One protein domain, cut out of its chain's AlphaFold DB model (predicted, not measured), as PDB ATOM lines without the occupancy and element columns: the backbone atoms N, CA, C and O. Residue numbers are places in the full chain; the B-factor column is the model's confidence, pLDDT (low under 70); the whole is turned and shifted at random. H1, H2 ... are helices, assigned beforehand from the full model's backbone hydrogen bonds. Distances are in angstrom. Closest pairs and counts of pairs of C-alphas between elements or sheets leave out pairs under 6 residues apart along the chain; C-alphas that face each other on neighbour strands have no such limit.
ATOM      1  N   LEU A  89    -147.220-122.316-144.722       68.25
ATOM      2  CA  LEU A  89    -147.479-121.119-145.520       68.25
ATOM      3  C   LEU A  89    -148.859-121.067-146.165       68.25
ATOM      4  O   LEU A  89    -149.246-120.005-146.626       68.25
ATOM      5  N   LEU A  90    -149.603-122.168-146.219       68.38
ATOM      6  CA  LEU A  90    -150.843-122.232-146.999       68.38
ATOM      7  C   LEU A  90    -152.124-122.066-146.195       68.38
ATOM      8  O   LEU A  90    -153.191-122.142-146.787       68.38
ATOM      9  N   ARG A  91    -152.035-121.791-144.888       71.19
ATOM     10  CA  ARG A  91    -153.225-121.550-144.063       71.19
ATOM     11  C   ARG A  91    -154.074-120.425-144.656       71.19
ATOM     12  O   ARG A  91    -153.531-119.409-145.088       71.19
ATOM     13  N   ARG A  92    -155.399-120.563-144.619       62.81
ATOM     14  CA  ARG A  92    -156.325-119.491-145.012       62.81
ATOM     15  C   ARG A  92    -155.915-118.152-144.395       62.81
ATOM     16  O   ARG A  92    -155.653-118.060-143.196       62.81
ATOM     17  N   GLY A  93    -155.850-117.125-145.239       69.44
ATOM     18  CA  GLY A  93    -155.459-115.768-144.853       69.44
ATOM     19  C   GLY A  93    -153.953-115.487-144.865       69.44
ATOM     20  O   GLY A  93    -153.567-114.341-144.655       69.44
ATOM     21  N   THR A  94    -153.087-116.470-145.138       82.75
ATOM     22  CA  THR A  94    -151.668-116.182-145.398       82.75
ATOM     23  C   THR A  94    -151.484-115.512-146.758       82.75
ATOM     24  O   THR A  94    -152.265-115.732-147.689       82.75
ATOM     25  N   LEU A  95    -150.388-114.757-146.908       85.06
ATOM     26  CA  LEU A  95    -150.021-114.137-148.184       85.06
ATOM     27  C   LEU A  95    -149.965-115.166-149.320       85.06
ATOM     28  O   LEU A  95    -150.484-114.921-150.405       85.06
ATOM     29  N   LEU A  96    -149.348-116.327-149.076       88.50
ATOM     30  CA  LEU A  96    -149.224-117.353-150.108       88.50
ATOM     31  C   LEU A  96    -150.598-117.878-150.541       88.50
ATOM     32  O   LEU A  96    -150.849-118.000-151.737       88.50
ATOM     33  N   SER A  97    -151.494-118.151-149.585       89.00
ATOM     34  CA  SER A  97    -152.858-118.605-149.872       89.00
ATOM     35  C   SER A  97    -153.623-117.572-150.710       89.00
ATOM     36  O   SER A  97    -154.243-117.919-151.718       89.00
ATOM     37  N   GLN A  98    -153.499-116.284-150.369       89.31
ATOM     38  CA  GLN A  98    -154.106-115.181-151.121       89.31
ATOM     39  C   GLN A  98    -153.554-115.076-152.548       89.31
ATOM     40  O   GLN A  98    -154.335-115.064-153.498       89.31
ATOM     41  N   LYS A  99    -152.224-115.080-152.714       91.31
ATOM     42  CA  LYS A  99    -151.571-114.989-154.031       91.31
ATOM     43  C   LYS A  99    -151.921-116.166-154.938       91.31
ATOM     44  O   LYS A  99    -152.164-115.979-156.127       91.31
ATOM     45  N   LEU A 100    -151.976-117.383-154.399       93.00
ATOM     46  CA  LEU A 100    -152.377-118.556-155.182       93.00
ATOM     47  C   LEU A 100    -153.859-118.505-155.567       93.00
ATOM     48  O   LEU A 100    -154.190-118.806-156.711       93.00
ATOM     49  N   SER A 101    -154.730-118.062-154.656       92.19
ATOM     50  CA  SER A 101    -156.162-117.876-154.942       92.19
ATOM     51  C   SER A 101    -156.401-116.801-156.008       92.19
ATOM     52  O   SER A 101    -157.293-116.922-156.842       92.19
ATOM     53  N   GLU A 102    -155.618-115.723-155.993       92.44
ATOM     54  CA  GLU A 102    -155.647-114.686-157.025       92.44
ATOM     55  C   GLU A 102    -155.176-115.218-158.381       92.44
ATOM     56  O   GLU A 102    -155.873-115.045-159.379       92.44
ATOM     57  N   ARG A 103    -154.051-115.943-158.422       93.81
ATOM     58  CA  ARG A 103    -153.565-116.580-159.656       93.81
ATOM     59  C   ARG A 103    -154.598-117.528-160.253       93.81
ATOM     60  O   ARG A 103    -154.834-117.473-161.457       93.81
ATOM     61  N   TRP A 104    -155.243-118.340-159.419       95.19
ATOM     62  CA  TRP A 104    -156.300-119.230-159.879       95.19
ATOM     63  C   TRP A 104    -157.465-118.457-160.506       95.19
ATOM     64  O   TRP A 104    -157.888-118.789-161.607       95.19
ATOM     65  N   ARG A 105    -157.943-117.386-159.858       93.62
ATOM     66  CA  ARG A 105    -159.017-116.539-160.407       93.62
ATOM     67  C   ARG A 105    -158.634-115.873-161.732       93.62
ATOM     68  O   ARG A 105    -159.485-115.761-162.605       93.62
ATOM     69  N   ASN A 106    -157.377-115.463-161.885       94.19
ATOM     70  CA  ASN A 106    -156.920-114.730-163.069       94.19
ATOM     71  C   ASN A 106    -156.577-115.643-164.257       94.19
ATOM     72  O   ASN A 106    -156.788-115.255-165.402       94.19
ATOM     73  N   TYR A 107    -156.028-116.837-164.004       93.69
ATOM     74  CA  TYR A 107    -155.464-117.705-165.050       93.69
ATOM     75  C   TYR A 107    -156.088-119.106-165.112       93.69
ATOM     76  O   TYR A 107    -155.718-119.899-165.977       93.69
ATOM     77  N   GLY A 108    -156.975-119.455-164.176       93.25
ATOM     78  CA  GLY A 108    -157.511-120.814-164.026       93.25
ATOM     79  C   GLY A 108    -156.456-121.851-163.626       93.25
ATOM     80  O   GLY A 108    -156.657-123.046-163.816       93.25
ATOM     81  N   ASN A 109    -155.287-121.410-163.154       92.62
ATOM     82  CA  ASN A 109    -154.169-122.266-162.772       92.62
ATOM     83  C   ASN A 109    -153.197-121.528-161.829       92.62
ATOM     84  O   ASN A 109    -153.378-120.360-161.495       92.62
ATOM     85  N   TYR A 110    -152.131-122.217-161.417       93.12
ATOM     86  CA  TYR A 110    -151.104-121.687-160.515       93.12
ATOM     87  C   TYR A 110    -149.806-121.278-161.235       93.12
ATOM     88  O   TYR A 110    -148.715-121.383-160.667       93.12
ATOM     89  N   THR A 111    -149.877-120.838-162.493       91.69
ATOM     90  CA  THR A 111    -148.690-120.369-163.228       91.69
ATOM     91  C   THR A 111    -148.012-119.236-162.459       91.69
ATOM     92  O   THR A 111    -148.667-118.299-162.003       91.69
ATOM     93  N   GLY A 112    -146.694-119.340-162.273       89.69
ATOM     94  CA  GLY A 112    -145.911-118.407-161.457       89.69
ATOM     95  C   GLY A 112    -145.995-118.640-159.941       89.69
ATOM     96  O   GLY A 112    -145.530-117.797-159.177       89.69
ATOM     97  N   ALA A 113    -146.539-119.773-159.481       90.31
ATOM     98  CA  ALA A 113    -146.585-120.114-158.055       90.31
ATOM     99  C   ALA A 113    -145.211-120.108-157.371       90.31
ATOM    100  O   ALA A 113    -145.132-119.750-156.201       90.31
ATOM    101  N   SER A 114    -144.130-120.455-158.080       89.38
ATOM    102  CA  SER A 114    -142.766-120.396-157.536       89.38
ATOM    103  C   SER A 114    -142.390-118.992-157.057       89.38
ATOM    104  O   SER A 114    -141.834-118.858-155.973       89.38
ATOM    105  N   ILE A 115    -142.764-117.956-157.816       90.12
ATOM    106  CA  ILE A 115    -142.543-116.549-157.453       90.12
ATOM    107  C   ILE A 115    -143.354-116.209-156.202       90.12
ATOM    108  O   ILE A 115    -142.827-115.653-155.248       90.12
ATOM    109  N   SER A 116    -144.625-116.616-156.157       89.88
ATOM    110  CA  SER A 116    -145.474-116.364-154.987       89.88
ATOM    111  C   SER A 116    -144.978-117.061-153.721       89.88
ATOM    112  O   SER A 116    -145.117-116.500-152.636       89.88
ATOM    113  N   VAL A 117    -144.389-118.256-153.844       86.38
ATOM    114  CA  VAL A 117    -143.733-118.956-152.730       86.38
ATOM    115  C   VAL A 117    -142.511-118.178-152.246       86.38
ATOM    116  O   VAL A 117    -142.378-117.980-151.041       86.38
ATOM    117  N   ASP A 118    -141.657-117.712-153.156       85.62
ATOM    118  CA  ASP A 118    -140.449-116.953-152.817       85.62
ATOM    119  C   ASP A 118    -140.775-115.623-152.119       85.62
ATOM    120  O   ASP A 118    -140.248-115.317-151.048       85.62
ATOM    121  N   GLU A 119    -141.745-114.880-152.651       87.00
ATOM    122  CA  GLU A 119    -142.231-113.639-152.049       87.00
ATOM    123  C   GLU A 119    -142.857-113.879-150.669       87.00
ATOM    124  O   GLU A 119    -142.626-113.105-149.740       87.00
ATOM    125  N   ALA A 120    -143.640-114.952-150.511       85.62
ATOM    126  CA  ALA A 120    -144.258-115.288-149.232       85.62
ATOM    127  C   ALA A 120    -143.227-115.700-148.178       85.62
ATOM    128  O   ALA A 120    -143.337-115.269-147.031       85.62
ATOM    129  N   LEU A 121    -142.216-116.482-148.562       81.38
ATOM    130  CA  LEU A 121    -141.098-116.845-147.691       81.38
ATOM    131  C   LEU A 121    -140.288-115.613-147.286       81.38
ATOM    132  O   LEU A 121    -139.967-115.443-146.111       81.38
ATOM    133  N   THR A 122    -140.007-114.729-148.241       84.19
ATOM    134  CA  THR A 122    -139.287-113.473-148.010       84.19
ATOM    135  C   THR A 122    -140.057-112.569-147.049       84.19
ATOM    136  O   THR A 122    -139.503-112.082-146.062       84.19
ATOM    137  N   GLN A 123    -141.361-112.389-147.270       81.44
ATOM    138  CA  GLN A 123    -142.199-111.593-146.379       81.44
ATOM    139  C   GLN A 123    -142.327-112.226-144.989       81.44
ATOM    140  O   GLN A 123    -142.294-111.498-143.996       81.44
ATOM    141  N   GLU A 124    -142.455-113.553-144.880       76.12
ATOM    142  CA  GLU A 124    -142.469-114.234-143.580       76.12
ATOM    143  C   GLU A 124    -141.141-114.023-142.840       76.12
ATOM    144  O   GLU A 124    -141.151-113.675-141.658       76.12
ATOM    145  N   HIS A 125    -140.013-114.134-143.545       76.81
ATOM    146  CA  HIS A 125    -138.686-113.883-142.993       76.81
ATOM    147  C   HIS A 125    -138.551-112.453-142.443       76.81
ATOM    148  O   HIS A 125    -138.085-112.268-141.318       76.81
ATOM    149  N   PHE A 126    -139.023-111.439-143.174       73.69
ATOM    150  CA  PHE A 126    -139.031-110.060-142.675       73.69
ATOM    151  C   PHE A 126    -140.025-109.852-141.524       73.69
ATOM    152  O   PHE A 126    -139.688-109.218-140.526       73.69
ATOM    153  N   SER A 127    -141.219-110.440-141.600       68.06
ATOM    154  CA  SER A 127    -142.257-110.325-140.558       68.06
ATOM    155  C   SER A 127    -141.864-111.012-139.247       68.06
ATOM    156  O   SER A 127    -142.365-110.660-138.180       68.06
ATOM    157  N   MET A 128    -140.950-111.986-139.287       62.75
ATOM    158  CA  MET A 128    -140.382-112.590-138.082       62.75
ATOM    159  C   MET A 128    -139.583-111.595-137.230       62.75
ATOM    160  O   MET A 128    -139.459-111.822-136.027       62.75
ATOM    161  N   SER A 129    -139.065-110.509-137.814       58.56
ATOM    162  CA  SER A 129    -138.300-109.491-137.080       58.56
ATOM    163  C   SER A 129    -139.175-108.552-136.233       58.56
ATOM    164  O   SER A 129    -138.697-108.027-135.234       58.56
ATOM    165  N   SER A 130    -140.463-108.399-136.571       58.28
ATOM    166  CA  SER A 130    -141.414-107.483-135.914       58.28
ATOM    167  C   SER A 130    -142.547-108.196-135.160       58.28
ATOM    168  O   SER A 130    -143.526-107.573-134.744       58.28
ATOM    169  N   ARG A 131    -142.455-109.523-134.990       60.81
ATOM    170  CA  ARG A 131    -143.565-110.336-134.476       60.81
ATOM    171  C   ARG A 131    -143.777-110.124-132.973       60.81
ATOM    172  O   ARG A 131    -142.921-110.470-132.165       60.81
ATOM    173  N   VAL A 132    -144.969-109.662-132.598       64.31
ATOM    174  CA  VAL A 132    -145.467-109.764-131.219       64.31
ATOM    175  C   VAL A 132    -145.742-111.242-130.920       64.31
ATOM    176  O   VAL A 132    -146.516-111.892-131.628       64.31
TER     177      VAL A 132
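Overview. This is residues 89 to 132 of the 199 residues of the protein "ATP-binding domain-containing protein" of Parapusillimonas sp. SGNA-6 (UniProt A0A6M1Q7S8). You are looking at a small helical hairpin: H1 and H2 lie side by side, running opposite ways, joined by a tight turn. Residues 125 to 132, of which 125 to 127 belong to H2, stick out at the other end as a free tail. The printed part has 44 residues with two named helices, H1 then H2, and no named strand; the class is all helix. It is only just loose, close to compact, with a radius of gyration of the C-alphas of 11.3 A, and only just elongated, spanning 36 by 18 by 12 A.

Arrangement. Start at Leu 89 and pass residues 89 to 94 to reach H1, residues 95 to 107. Beyond it, five residues, 108 to 112, make a tight link to H2, residues 113 to 127. The two helices form a helical hairpin: they touch, with 8 pairs of C-alphas within 8 A, at a shallow tilt of 25 degrees, opposite ways. Look for their closest C-alphas at Leu 96 and Ala 120, 5.4 A apart. In both H1 and H2, every O i to N i+4 pair is within hydrogen-bond range.

Along the chain. Find C-alpha 95 at (-150.021, -114.137, -148.184); from there H1 runs 18.1 A to C-alpha 107 at (-155.464, -117.705, -165.050). H2 runs 20.5 A from C-alpha 113 to C-alpha 127 at (-142.257, -110.325, -140.558).

Size, cuts and confidence. The two C-alphas farthest apart are those of Gly 108 and Val 132, at 36.7 A. Without the free tail, the body spans 26 by 19 by 10 A. The printed part has no cut. In the B-factor column, the mean pLDDT of the printed part is 82.4; residues 89 to 90, 92 to 93 and 127 to 132 are under 70.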